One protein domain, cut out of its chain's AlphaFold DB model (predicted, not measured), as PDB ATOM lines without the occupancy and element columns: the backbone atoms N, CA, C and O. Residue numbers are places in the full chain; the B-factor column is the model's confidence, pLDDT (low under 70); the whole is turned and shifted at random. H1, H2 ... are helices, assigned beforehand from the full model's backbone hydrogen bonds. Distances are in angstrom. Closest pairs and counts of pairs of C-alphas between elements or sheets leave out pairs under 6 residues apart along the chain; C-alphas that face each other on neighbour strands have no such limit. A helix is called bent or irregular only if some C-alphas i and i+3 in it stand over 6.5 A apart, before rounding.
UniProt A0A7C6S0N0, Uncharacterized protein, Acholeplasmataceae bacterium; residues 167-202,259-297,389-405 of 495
ATOM      1  N   GLY A 167      40.290   0.276  27.192       88.00
ATOM      2  CA  GLY A 167      39.438  -0.696  27.882       88.00
ATOM      3  C   GLY A 167      40.199  -1.709  28.735       88.00
ATOM      4  O   GLY A 167      39.560  -2.568  29.346       88.00
ATOM      5  N   GLU A 168      41.520  -1.568  28.823       95.00
ATOM      6  CA  GLU A 168      42.353  -2.252  29.800       95.00
ATOM      7  C   GLU A 168      42.643  -1.356  31.002       95.00
ATOM      8  O   GLU A 168      42.618  -0.127  30.928       95.00
ATOM      9  N   ILE A 169      42.931  -1.992  32.128       95.81
ATOM     10  CA  ILE A 169      43.427  -1.349  33.335       95.81
ATOM     11  C   ILE A 169      44.430  -2.288  33.993       95.81
ATOM     12  O   ILE A 169      44.208  -3.491  34.102       95.81
ATOM     13  N   ASP A 170      45.565  -1.736  34.397       97.00
ATOM     14  CA  ASP A 170      46.688  -2.477  34.978       97.00
ATOM     15  C   ASP A 170      47.190  -3.639  34.099       97.00
ATOM     16  O   ASP A 170      47.717  -4.636  34.599       97.00
ATOM     17  N   GLY A 171      47.043  -3.461  32.779       95.69
ATOM     18  CA  GLY A 171      47.442  -4.360  31.698       95.69
ATOM     19  C   GLY A 171      46.496  -5.523  31.427       95.69
ATOM     20  O   GLY A 171      46.905  -6.471  30.762       95.69
ATOM     21  N   LEU A 172      45.271  -5.488  31.961       96.50
ATOM     22  CA  LEU A 172      44.256  -6.518  31.749       96.50
ATOM     23  C   LEU A 172      42.937  -5.904  31.275       96.50
ATOM     24  O   LEU A 172      42.556  -4.806  31.685       96.50
ATOM     25  N   THR A 173      42.190  -6.652  30.466       94.81
ATOM     26  CA  THR A 173      40.816  -6.296  30.090       94.81
ATOM     27  C   THR A 173      39.863  -6.445  31.278       94.81
ATOM     28  O   THR A 173      40.141  -7.163  32.241       94.81
ATOM     29  N   GLN A 174      38.693  -5.804  31.200       94.00
ATOM     30  CA  GLN A 174      37.670  -5.882  32.252       94.00
ATOM     31  C   GLN A 174      37.205  -7.319  32.554       94.00
ATOM     32  O   GLN A 174      36.935  -7.638  33.708       94.00
ATOM     33  N   ASP A 175      37.127  -8.196  31.551       92.75
ATOM     34  CA  ASP A 175      36.720  -9.595  31.757       92.75
ATOM     35  C   ASP A 175      37.784 -10.428  32.462       92.75
ATOM     36  O   ASP A 175      37.448 -11.303  33.252       92.75
ATOM     37  N   VAL A 176      39.059 -10.129  32.218       95.00
ATOM     38  CA  VAL A 176      40.186 -10.850  32.820       95.00
ATOM     39  C   VAL A 176      40.456 -10.339  34.233       95.00
ATOM     40  O   VAL A 176      40.654 -11.125  35.156       95.00
ATOM     41  N   ILE A 177      40.429  -9.020  34.440       96.12
ATOM     42  CA  ILE A 177      40.809  -8.433  35.727       96.12
ATOM     43  C   ILE A 177      39.834  -8.780  36.860       96.12
ATOM     44  O   ILE A 177      40.249  -8.901  38.012       96.12
ATOM     45  N   ARG A 178      38.546  -8.974  36.549       96.38
ATOM     46  CA  ARG A 178      37.510  -9.334  37.531       96.38
ATOM     47  C   ARG A 178      37.825 -10.635  38.278       96.38
ATOM     48  O   ARG A 178      38.023 -10.554  39.494       96.38
ATOM     49  N   PRO A 179      37.907 -11.805  37.613       96.56
ATOM     50  CA  PRO A 179      38.226 -13.055  38.290       96.56
ATOM     51  C   PRO A 179      39.627 -13.020  38.904       96.56
ATOM     52  O   PRO A 179      39.784 -13.446  40.047       96.56
ATOM     53  N   VAL A 180      40.613 -12.417  38.223       96.81
ATOM     54  CA  VAL A 180      41.988 -12.298  38.735       96.81
ATOM     55  C   VAL A 180      42.000 -11.614  40.097       96.81
ATOM     56  O   VAL A 180      42.456 -12.204  41.075       96.81
ATOM     57  N   LEU A 181      41.465 -10.399  40.213       97.00
ATOM     58  CA  LEU A 181      41.472  -9.673  41.483       97.00
ATOM     59  C   LEU A 181      40.598 -10.345  42.537       97.00
ATOM     60  O   LEU A 181      40.937 -10.356  43.723       97.00
ATOM     61  N   TYR A 182      39.468 -10.906  42.121       96.50
ATOM     62  CA  TYR A 182      38.546 -11.556  43.035       96.50
ATOM     63  C   TYR A 182      39.173 -12.770  43.728       96.50
ATOM     64  O   TYR A 182      39.113 -12.887  44.961       96.50
ATOM     65  N   LYS A 183      39.814 -13.639  42.939       94.94
ATOM     66  CA  LYS A 183      40.383 -14.912  43.385       94.94
ATOM     67  C   LYS A 183      41.792 -14.757  43.952       94.94
ATOM     68  O   LYS A 183      42.107 -15.408  44.942       94.94
ATOM     69  N   SER A 184      42.617 -13.871  43.387       95.25
ATOM     70  CA  SER A 184      44.050 -13.797  43.717       95.25
ATOM     71  C   SER A 184      44.485 -12.578  44.546       95.25
ATOM     72  O   SER A 184      45.659 -12.479  44.918       95.25
ATOM     73  N   SER A 185      43.565 -11.670  44.906       96.44
ATOM     74  CA  SER A 185      43.887 -10.480  45.710       96.44
ATOM     75  C   SER A 185      43.071 -10.311  46.985       96.44
ATOM     76  O   SER A 185      41.915 -10.715  47.099       96.44
ATOM     77  N   THR A 186      43.676  -9.648  47.967       94.00
ATOM     78  CA  THR A 186      43.021  -9.216  49.207       94.00
ATOM     79  C   THR A 186      42.240  -7.913  49.001       94.00
ATOM     80  O   THR A 186      42.521  -7.129  48.095       94.00
ATOM     81  N   LEU A 187      41.293  -7.605  49.895       92.25
ATOM     82  CA  LEU A 187      40.537  -6.341  49.853       92.25
ATOM     83  C   LEU A 187      41.439  -5.093  49.907       92.25
ATOM     84  O   LEU A 187      41.082  -4.046  49.367       92.25
ATOM     85  N   THR A 188      42.584  -5.179  50.587       92.88
ATOM     86  CA  THR A 188      43.546  -4.073  50.691       92.88
ATOM     87  C   THR A 188      44.259  -3.836  49.364       92.88
ATOM     88  O   THR A 188      44.380  -2.690  48.940       92.88
ATOM     89  N   GLU A 189      44.670  -4.902  48.677       94.88
ATOM     90  CA  GLU A 189      45.327  -4.818  47.367       94.88
ATOM     91  C   GLU A 189      44.384  -4.252  46.301       94.88
ATOM     92  O   GLU A 189      44.767  -3.336  45.576       94.88
ATOM     93  N   ILE A 190      43.124  -4.702  46.267       96.31
ATOM     94  CA  ILE A 190      42.128  -4.185  45.314       96.31
ATOM     95  C   ILE A 190      41.903  -2.678  45.545       96.31
ATOM     96  O   ILE A 190      41.851  -1.891  44.602       96.31
ATOM     97  N   ARG A 191      41.847  -2.218  46.803       93.94
ATOM     98  CA  ARG A 191      41.750  -0.776  47.107       93.94
ATOM     99  C   ARG A 191      43.022   0.002  46.753       93.94
ATOM    100  O   ARG A 191      42.921   1.156  46.329       93.94
ATOM    101  N   LYS A 192      44.204  -0.609  46.904       93.88
ATOM    102  CA  LYS A 192      45.479  -0.026  46.451       93.88
ATOM    103  C   LYS A 192      45.451   0.177  44.934       93.88
ATOM    104  O   LYS A 192      45.827   1.251  44.474       93.88
ATOM    105  N   MET A 193      44.901  -0.779  44.181       95.19
ATOM    106  CA  MET A 193      44.662  -0.628  42.744       95.19
ATOM    107  C   MET A 193      43.720   0.542  42.441       95.19
ATOM    108  O   MET A 193      44.051   1.387  41.618       95.19
ATOM    109  N   GLY A 194      42.600   0.668  43.162       93.50
ATOM    110  CA  GLY A 194      41.720   1.835  43.028       93.50
ATOM    111  C   GLY A 194      42.480   3.154  43.209       93.50
ATOM    112  O   GLY A 194      42.389   4.051  42.375       93.50
ATOM    113  N   THR A 195      43.318   3.234  44.247       94.06
ATOM    114  CA  THR A 195      44.144   4.420  44.531       94.06
ATOM    115  C   THR A 195      45.141   4.719  43.410       94.06
ATOM    116  O   THR A 195      45.267   5.880  43.023       94.06
ATOM    117  N   LYS A 196      45.800   3.689  42.853       94.12
ATOM    118  CA  LYS A 196      46.733   3.809  41.714       94.12
ATOM    119  C   LYS A 196      46.083   4.525  40.524       94.12
ATOM    120  O   LYS A 196      46.729   5.347  39.884       94.12
ATOM    121  N   TYR A 197      44.795   4.277  40.293       93.75
ATOM    122  CA  TYR A 197      44.014   4.857  39.196       93.75
ATOM    123  C   TYR A 197      43.159   6.069  39.603       93.75
ATOM    124  O   TYR A 197      42.249   6.481  38.885       93.75
ATOM    125  N   GLY A 198      43.440   6.674  40.763       90.50
ATOM    126  CA  GLY A 198      42.742   7.874  41.232       90.50
ATOM    127  C   GLY A 198      41.295   7.638  41.677       90.50
ATOM    128  O   GLY A 198      40.536   8.597  41.828       90.50
ATOM    129  N   VAL A 199      40.903   6.383  41.913       90.19
ATOM    130  CA  VAL A 199      39.582   5.998  42.415       90.19
ATOM    131  C   VAL A 199      39.659   5.714  43.913       90.19
ATOM    132  O   VAL A 199      40.177   4.692  44.361       90.19
ATOM    133  N   ASN A 200      39.095   6.616  44.717       87.62
ATOM    134  CA  ASN A 200      39.008   6.414  46.159       87.62
ATOM    135  C   ASN A 200      37.756   5.599  46.512       87.62
ATOM    136  O   ASN A 200      36.649   6.134  46.565       87.62
ATOM    137  N   VAL A 201      37.942   4.301  46.744       85.31
ATOM    138  CA  VAL A 201      36.850   3.384  47.083       85.31
ATOM    139  C   VAL A 201      36.390   3.613  48.531       85.31
ATOM    140  O   VAL A 201      37.199   3.474  49.458       85.31
ATOM    141  N   PRO A 202      35.097   3.889  48.777       80.38
ATOM    142  CA  PRO A 202      34.557   3.988  50.129       80.38
ATOM    143  C   PRO A 202      34.833   2.722  50.951       80.38
ATOM    144  O   PRO A 202      34.672   1.599  50.483       80.38
ATOM    145  N   GLU A 259      32.093  -5.792  44.561       86.25
ATOM    146  CA  GLU A 259      31.584  -4.420  44.625       86.25
ATOM    147  C   GLU A 259      32.714  -3.388  44.519       86.25
ATOM    148  O   GLU A 259      32.569  -2.365  43.855       86.25
ATOM    149  N   ILE A 260      33.859  -3.658  45.154       91.19
ATOM    150  CA  ILE A 260      35.043  -2.796  45.058       91.19
ATOM    151  C   ILE A 260      35.608  -2.818  43.635       91.19
ATOM    152  O   ILE A 260      35.954  -1.758  43.116       91.19
ATOM    153  N   ILE A 261      35.710  -3.998  43.018       94.81
ATOM    154  CA  ILE A 261      36.229  -4.158  41.656       94.81
ATOM    155  C   ILE A 261      35.345  -3.381  40.679       94.81
ATOM    156  O   ILE A 261      35.852  -2.509  39.977       94.81
ATOM    157  N   GLU A 262      34.029  -3.602  40.695       93.12
ATOM    158  CA  GLU A 262      33.111  -2.890  39.798       93.12
ATOM    159  C   GLU A 262      33.103  -1.381  40.062       93.12
ATOM    160  O   GLU A 262      33.071  -0.589  39.121       93.12
ATOM    161  N   TYR A 263      33.217  -0.950  41.324       89.25
ATOM    162  CA  TYR A 263      33.350   0.472  41.636       89.25
ATOM    163  C   TYR A 263      34.602   1.080  40.992       89.25
ATOM    164  O   TYR A 263      34.539   2.192  40.466       89.25
ATOM    165  N   ILE A 264      35.735   0.371  41.012       93.25
ATOM    166  CA  ILE A 264      36.963   0.836  40.362       93.25
ATOM    167  C   ILE A 264      36.772   0.884  38.847       93.25
ATOM    168  O   ILE A 264      36.995   1.938  38.256       93.25
ATOM    169  N   LEU A 265      36.290  -0.199  38.231       93.75
ATOM    170  CA  LEU A 265      36.118  -0.282  36.777       93.75
ATOM    171  C   LEU A 265      35.130   0.765  36.238       93.75
ATOM    172  O   LEU A 265      35.370   1.359  35.186       93.75
ATOM    173  N   ALA A 266      34.059   1.060  36.975       88.31
ATOM    174  CA  ALA A 266      33.069   2.057  36.578       88.31
ATOM    175  C   ALA A 266      33.557   3.512  36.729       88.31
ATOM    176  O   ALA A 266      33.003   4.415  36.101       88.31
ATOM    177  N   ASN A 267      34.569   3.774  37.568       87.62
ATOM    178  CA  ASN A 267      35.005   5.137  37.896       87.62
ATOM    179  C   ASN A 267      36.417   5.486  37.401       87.62
ATOM    180  O   ASN A 267      36.722   6.676  37.272       87.62
ATOM    181  N   ALA A 268      37.258   4.494  37.103       90.88
ATOM    182  CA  ALA A 268      38.607   4.698  36.584       90.88
ATOM    183  C   ALA A 268      38.573   5.333  35.188       90.88
ATOM    184  O   ALA A 268      37.682   5.070  34.378       90.88
ATOM    185  N   LYS A 269      39.542   6.198  34.886       90.56
ATOM    186  CA  LYS A 269      39.578   6.936  33.613       90.56
ATOM    187  C   LYS A 269      39.739   5.989  32.419       90.56
ATOM    188  O   LYS A 269      39.223   6.279  31.343       90.56
ATOM    189  N   GLU A 270      40.458   4.901  32.636       89.62
ATOM    190  CA  GLU A 270      40.875   3.889  31.677       89.62
ATOM    191  C   GLU A 270      39.682   3.066  31.175       89.62
ATOM    192  O   GLU A 270      39.547   2.831  29.976       89.62
ATOM    193  N   THR A 271      38.769   2.703  32.081       90.38
ATOM    194  CA  THR A 271      37.660   1.777  31.802       90.38
ATOM    195  C   THR A 271      36.286   2.429  31.817       90.38
ATOM    196  O   THR A 271      35.371   1.888  31.215       90.38
ATOM    197  N   ARG A 272      36.094   3.606  32.429       87.94
ATOM    198  CA  ARG A 272      34.757   4.219  32.573       87.94
ATOM    199  C   ARG A 272      34.013   4.414  31.251       87.94
ATOM    200  O   ARG A 272      32.791   4.327  31.227       87.94
ATOM    201  N   GLU A 273      34.712   4.735  30.162       87.94
ATOM    202  CA  GLU A 273      34.068   4.950  28.853       87.94
ATOM    203  C   GLU A 273      33.662   3.644  28.160       87.94
ATOM    204  O   GLU A 273      32.751   3.651  27.337       87.94
ATOM    205  N   THR A 274      34.315   2.537  28.503       90.75
ATOM    206  CA  THR A 274      34.095   1.202  27.932       90.75
ATOM    207  C   THR A 274      33.508   0.234  28.958       90.75
ATOM    208  O   THR A 274      33.479  -0.972  28.722       90.75
ATOM    209  N   TYR A 275      33.071   0.740  30.112       90.75
ATOM    210  CA  TYR A 275      32.582  -0.074  31.212       90.75
ATOM    211  C   TYR A 275      31.300  -0.801  30.812       90.75
ATOM    212  O   TYR A 275      30.368  -0.197  30.278       90.75
ATOM    213  N   PHE A 276      31.241  -2.090  31.128       89.31
ATOM    214  CA  PHE A 276      30.047  -2.913  30.974       89.31
ATOM    215  C   PHE A 276      29.813  -3.731  32.239       89.31
ATOM    216  O   PHE A 276      30.761  -4.118  32.920       89.31
ATOM    217  N   ALA A 277      28.544  -3.996  32.552       83.94
ATOM    218  CA  ALA A 277      28.185  -4.818  33.701       83.94
ATOM    219  C   ALA A 277      28.688  -6.264  33.510       83.94
ATOM    220  O   ALA A 277      28.550  -6.796  32.405       83.94
ATOM    221  N   PRO A 278      29.235  -6.911  34.554       87.56
ATOM    222  CA  PRO A 278      29.671  -8.301  34.462       87.56
ATOM    223  C   PRO A 278      28.476  -9.234  34.222       87.56
ATOM    224  O   PRO A 278      27.368  -8.970  34.699       87.56
ATOM    225  N   SER A 279      28.702 -10.360  33.539       83.44
ATOM    226  CA  SER A 279      27.761 -11.481  33.621       83.44
ATOM    227  C   SER A 279      27.857 -12.140  35.002       83.44
ATOM    228  O   SER A 279      28.864 -12.016  35.704       83.44
ATOM    229  N   SER A 280      26.814 -12.868  35.406       75.50
ATOM    230  CA  SER A 280      26.756 -13.512  36.726       75.50
ATOM    231  C   SER A 280      27.900 -14.498  36.992       75.50
ATOM    232  O   SER A 280      28.242 -14.716  38.147       75.50
ATOM    233  N   SER A 281      28.498 -15.070  35.945       87.00
ATOM    234  CA  SER A 281      29.523 -16.114  36.039       87.00
ATOM    235  C   SER A 281      30.966 -15.602  36.008       87.00
ATOM    236  O   SER A 281      31.876 -16.383  36.261       87.00
ATOM    237  N   VAL A 282      31.225 -14.317  35.712       88.94
ATOM    238  CA  VAL A 282      32.608 -13.819  35.508       88.94
ATOM    239  C   VAL A 282      33.492 -14.027  36.741       88.94
ATOM    240  O   VAL A 282      34.681 -14.298  36.616       88.94
ATOM    241  N   TYR A 283      32.918 -13.931  37.938       89.94
ATOM    242  CA  TYR A 283      33.633 -14.105  39.204       89.94
ATOM    243  C   TYR A 283      33.837 -15.571  39.611       89.94
ATOM    244  O   TYR A 283      34.583 -15.848  40.553       89.94
ATOM    245  N   GLU A 284      33.181 -16.501  38.921       89.50
ATOM    246  CA  GLU A 284      33.281 -17.939  39.173       89.50
ATOM    247  C   GLU A 284      34.404 -18.591  38.362       89.50
ATOM    248  O   GLU A 284      34.829 -19.682  38.726       89.50
ATOM    249  N   LEU A 285      34.907 -17.904  37.329       90.12
ATOM    250  CA  LEU A 285      35.985 -18.380  36.465       90.12
ATOM    251  C   LEU A 285      37.248 -18.725  37.263       90.12
ATOM    252  O   LEU A 285      37.604 -18.034  38.228       90.12
ATOM    253  N   GLU A 286      37.937 -19.767  36.811       90.75
ATOM    254  CA  GLU A 286      39.230 -20.211  37.318       90.75
ATOM    255  C   GLU A 286      40.373 -19.792  36.379       90.75
ATOM    256  O   GLU A 286      40.153 -19.346  35.252       90.75
ATOM    257  N   ALA A 287      41.627 -19.913  36.834       86.12
ATOM    258  CA  ALA A 287      42.785 -19.398  36.091       86.12
ATOM    259  C   ALA A 287      42.875 -19.952  34.654       86.12
ATOM    260  O   ALA A 287      43.223 -19.221  33.727       86.12
ATOM    261  N   HIS A 288      42.511 -21.227  34.470       86.44
ATOM    262  CA  HIS A 288      42.530 -21.913  33.176       86.44
ATOM    263  C   HIS A 288      41.400 -21.479  32.226       86.44
ATOM    264  O   HIS A 288      41.529 -21.655  31.017       86.44
ATOM    265  N   ASP A 289      40.315 -20.894  32.747       83.81
ATOM    266  CA  ASP A 289      39.208 -20.380  31.930       83.81
ATOM    267  C   ASP A 289      39.552 -19.030  31.286       83.81
ATOM    268  O   ASP A 289      38.998 -18.654  30.253       83.81
ATOM    269  N   VAL A 290      40.457 -18.280  31.918       81.06
ATOM    270  CA  VAL A 290      40.799 -16.901  31.548       81.06
ATOM    271  C   VAL A 290      42.078 -16.841  30.705       81.06
ATOM    272  O   VAL A 290      42.250 -15.931  29.893       81.06
ATOM    273  N   GLY A 291      42.980 -17.811  30.863       82.56
ATOM    274  CA  GLY A 291      44.202 -17.905  30.074       82.56
ATOM    275  C   GLY A 291      45.046 -19.127  30.427       82.56
ATOM    276  O   GLY A 291      44.569 -20.089  31.015       82.56
ATOM    277  N   GLU A 292      46.326 -19.091  30.054       81.56
ATOM    278  CA  GLU A 292      47.268 -20.161  30.391       81.56
ATOM    279  C   GLU A 292      47.495 -20.202  31.905       81.56
ATOM    280  O   GLU A 292      48.137 -19.311  32.468       81.56
ATOM    281  N   SER A 293      46.957 -21.213  32.583       80.00
ATOM    282  CA  SER A 293      47.199 -21.409  34.008       80.00
ATOM    283  C   SER A 293      48.637 -21.854  34.256       80.00
ATOM    284  O   SER A 293      49.316 -22.418  33.396       80.00
ATOM    285  N   MET A 294      49.130 -21.578  35.458       86.31
ATOM    286  CA  MET A 294      50.391 -22.160  35.893       86.31
ATOM    287  C   MET A 294      50.212 -23.671  36.133       86.31
ATOM    288  O   MET A 294      49.141 -24.073  36.593       86.31
ATOM    289  N   PRO A 295      51.240 -24.508  35.885       80.62
ATOM    290  CA  PRO A 295      51.129 -25.958  36.046       80.62
ATOM    291  C   PRO A 295      50.650 -26.332  37.454       80.62
ATOM    292  O   PRO A 295      51.004 -25.665  38.434       80.62
ATOM    293  N   GLU A 296      49.821 -27.369  37.560       76.69
ATOM    294  CA  GLU A 296      49.384 -27.893  38.856       76.69
ATOM    295  C   GLU A 296      50.570 -28.517  39.595       76.69
ATOM    296  O   GLU A 296      51.393 -29.226  39.013       76.69
ATOM    297  N   THR A 297      50.682 -28.216  40.885       74.19
ATOM    298  CA  THR A 297      51.711 -28.791  41.749       74.19
ATOM    299  C   THR A 297      51.249 -30.157  42.229       74.19
ATOM    300  O   THR A 297      50.175 -30.257  42.817       74.19
ATOM    301  N   HIS A 389      56.258  12.026  14.717       45.00
ATOM    302  CA  HIS A 389      55.696  11.164  15.770       45.00
ATOM    303  C   HIS A 389      54.315  11.598  16.261       45.00
ATOM    304  O   HIS A 389      53.466  10.751  16.525       45.00
ATOM    305  N   ARG A 390      54.041  12.909  16.290       46.94
ATOM    306  CA  ARG A 390      52.774  13.458  16.806       46.94
ATOM    307  C   ARG A 390      51.539  12.932  16.063       46.94
ATOM    308  O   ARG A 390      50.506  12.721  16.676       46.94
ATOM    309  N   LYS A 391      51.659  12.696  14.751       47.69
ATOM    310  CA  LYS A 391      50.536  12.282  13.891       47.69
ATOM    311  C   LYS A 391      50.279  10.773  13.876       47.69
ATOM    312  O   LYS A 391      49.216  10.364  13.429       47.69
ATOM    313  N   LEU A 392      51.243   9.950  14.290       50.94
ATOM    314  CA  LEU A 392      51.125   8.488  14.208       50.94
ATOM    315  C   LEU A 392      50.386   7.912  15.420       50.94
ATOM    316  O   LEU A 392      49.502   7.084  15.246       50.94
ATOM    317  N   ILE A 393      50.676   8.422  16.619       50.00
ATOM    318  CA  ILE A 393      50.036   7.979  17.869       50.00
ATOM    319  C   ILE A 393      48.550   8.371  17.890       50.00
ATOM    320  O   ILE A 393      47.688   7.547  18.176       50.00
ATOM    321  N   GLU A 394      48.238   9.605  17.487       50.84
ATOM    322  CA  GLU A 394      46.859  10.109  17.416       50.84
ATOM    323  C   GLU A 394      46.019   9.360  16.364       50.84
ATOM    324  O   GLU A 394      44.818   9.164  16.535       50.84
ATOM    325  N   LYS A 395      46.650   8.888  15.280       48.19
ATOM    326  CA  LYS A 395      45.978   8.123  14.222       48.19
ATOM    327  C   LYS A 395      45.661   6.688  14.650       48.19
ATOM    328  O   LYS A 395      44.583   6.204  14.324       48.19
ATOM    329  N   GLU A 396      46.561   6.033  15.383       49.25
ATOM    330  CA  GLU A 396      46.347   4.665  15.872       49.25
ATOM    331  C   GLU A 396      45.241   4.626  16.940       49.25
ATOM    332  O   GLU A 396      44.306   3.831  16.840       49.25
ATOM    333  N   GLN A 397      45.261   5.577  17.881       49.38
ATOM    334  CA  GLN A 397      44.236   5.704  18.924       49.38
ATOM    335  C   GLN A 397      42.843   6.016  18.356       49.38
ATOM    336  O   GLN A 397      41.839   5.503  18.845       49.38
ATOM    337  N   ASN A 398      42.756   6.831  17.299       52.78
ATOM    338  CA  ASN A 398      41.475   7.121  16.649       52.78
ATOM    339  C   ASN A 398      40.937   5.925  15.845       52.78
ATOM    340  O   ASN A 398      39.732   5.695  15.839       52.78
ATOM    341  N   ARG A 399      41.812   5.122  15.229       48.94
ATOM    342  CA  ARG A 399      41.408   3.932  14.466       48.94
ATOM    343  C   ARG A 399      40.822   2.836  15.361       48.94
ATOM    344  O   ARG A 399      39.844   2.201  14.981       48.94
ATOM    345  N   GLN A 400      41.380   2.662  16.558       46.47
ATOM    346  CA  GLN A 400      40.844   1.744  17.569       46.47
ATOM    347  C   GLN A 400      39.471   2.204  18.094       46.47
ATOM    348  O   GLN A 400      38.569   1.387  18.266       46.47
ATOM    349  N   ARG A 401      39.264   3.520  18.266       47.66
ATOM    350  CA  ARG A 401      37.967   4.095  18.682       47.66
ATOM    351  C   ARG A 401      36.845   3.849  17.669       47.66
ATOM    352  O   ARG A 401      35.717   3.586  18.072       47.66
ATOM    353  N   GLU A 402      37.136   3.917  16.372       45.66
ATOM    354  CA  GLU A 402      36.132   3.723  15.313       45.66
ATOM    355  C   GLU A 402      35.662   2.261  15.179       45.66
ATOM    356  O   GLU A 402      34.508   2.018  14.834       45.66
ATOM    357  N   GLN A 403      36.515   1.282  15.499       47.38
ATOM    358  CA  GLN A 403      36.174  -0.144  15.384       47.38
ATOM    359  C   GLN A 403      35.234  -0.642  16.495       47.38
ATOM    360  O   GLN A 403      34.420  -1.528  16.249       47.38
ATOM    361  N   ILE A 404      35.288  -0.049  17.692       46.44
ATOM    362  CA  ILE A 404      34.495  -0.488  18.856       46.44
ATOM    363  C   ILE A 404      33.086   0.127  18.853       46.44
ATOM    364  O   ILE A 404      32.118  -0.547  19.205       46.44
ATOM    365  N   VAL A 405      32.932   1.370  18.376       45.97
ATOM    366  CA  VAL A 405      31.621   2.051  18.276       45.97
ATOM    367  C   VAL A 405      30.643   1.294  17.365       45.97
ATOM    368  O   VAL A 405      29.433   1.369  17.561       45.97
TER     369      VAL A 405
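What this domain is: This is residues 167 to 202, 259 to 297 and 389 to 405 of the 495 residues of an uncharacterized protein of Acholeplasmataceae bacterium (UniProt A0A7C6S0N0). What shape do these atoms make? H1, H2 and H3 form a small body, their centres in a triangle, and the short H4 sits near H1 on the side away from H2 and H3. Residues 268 to 286 lead from H3 to H4 without a named element, and H5 is a lone helix off the body, with residues 389 to 403 standing free. What is it built of, and how large is it? The printed part has 92 residues with five named helices, H1 to H5 in order along the chain, and no named strand; the class is all helix. It is loose, with a radius of gyration of the C-alphas of 15.3 A and spans of 48 by 34 by 26 A.

Where its parts are: What comes first? Residues 168 to 169 pair antiparallel with residues 172 to 173, a stretch too short to be named. H1 is residues 174 to 184, 15.3 A long, with C-alpha 174 at (37.670, -5.882, 32.252); it is neither bent nor irregular, but only just: C-alphas 176 and 179 are 6.2 A apart. Which helices follow? H2 is residues 187 to 196, 14.4 A; H3 is residues 259 to 267, 12.2 A; and H4 is residues 287 to 290, 5.6 A. Where is the longest helix? H5 is residues 390 to 405, 24.1 A, with C-alpha 405 at (31.621, 2.051, 18.276); it is neither bent nor irregular, but only just: C-alphas 390 and 393 are 6.2 A apart.

How they stand to each other: How does H1 stand to its neighbours? H1 is close to H2 but not clearly touching it, the closest C-alphas being those of Leu 181 and Ile 190, 6.7 A apart. H1 and H3 touch at a shallow tilt of 31 degrees, opposite ways, with the closest C-alphas those of Arg 178 and Ile 261, 6.7 A apart. What else touches? H2 and H3 touch at a shallow tilt of 10 degrees, the same way; their closest C-alphas, those of Gly 194 and Ile 264, are 5.5 A apart. Where are H4 and H5? H4 is close to H1 but not clearly touching it, C-alphas 176 and 290 being the closest at 6.2 A; H5 is apart from H1, H2, H3 and H4. Are the helix backbones complete? In H2 and H3 every O i to N i+4 pair is within hydrogen-bond range; in H1 it is 5 of 7 and in H5 9 of 12, while H4 is too short for such a pair.

The domain as a whole: Where is the chain cut? Residues 203 to 258 are not printed, with 10.5 A between C-alphas 202 and 259, and residues 298 to 388 are not printed, with 47.8 A between C-alphas 297 and 389. Which links are printed whole? H1 to H2 is a tight link of 2 residues, and H3 to H4 is a long link of 19. Where is the model's confidence low? Residues 389 to 405 are under 70, and the mean pLDDT of H5 is 48.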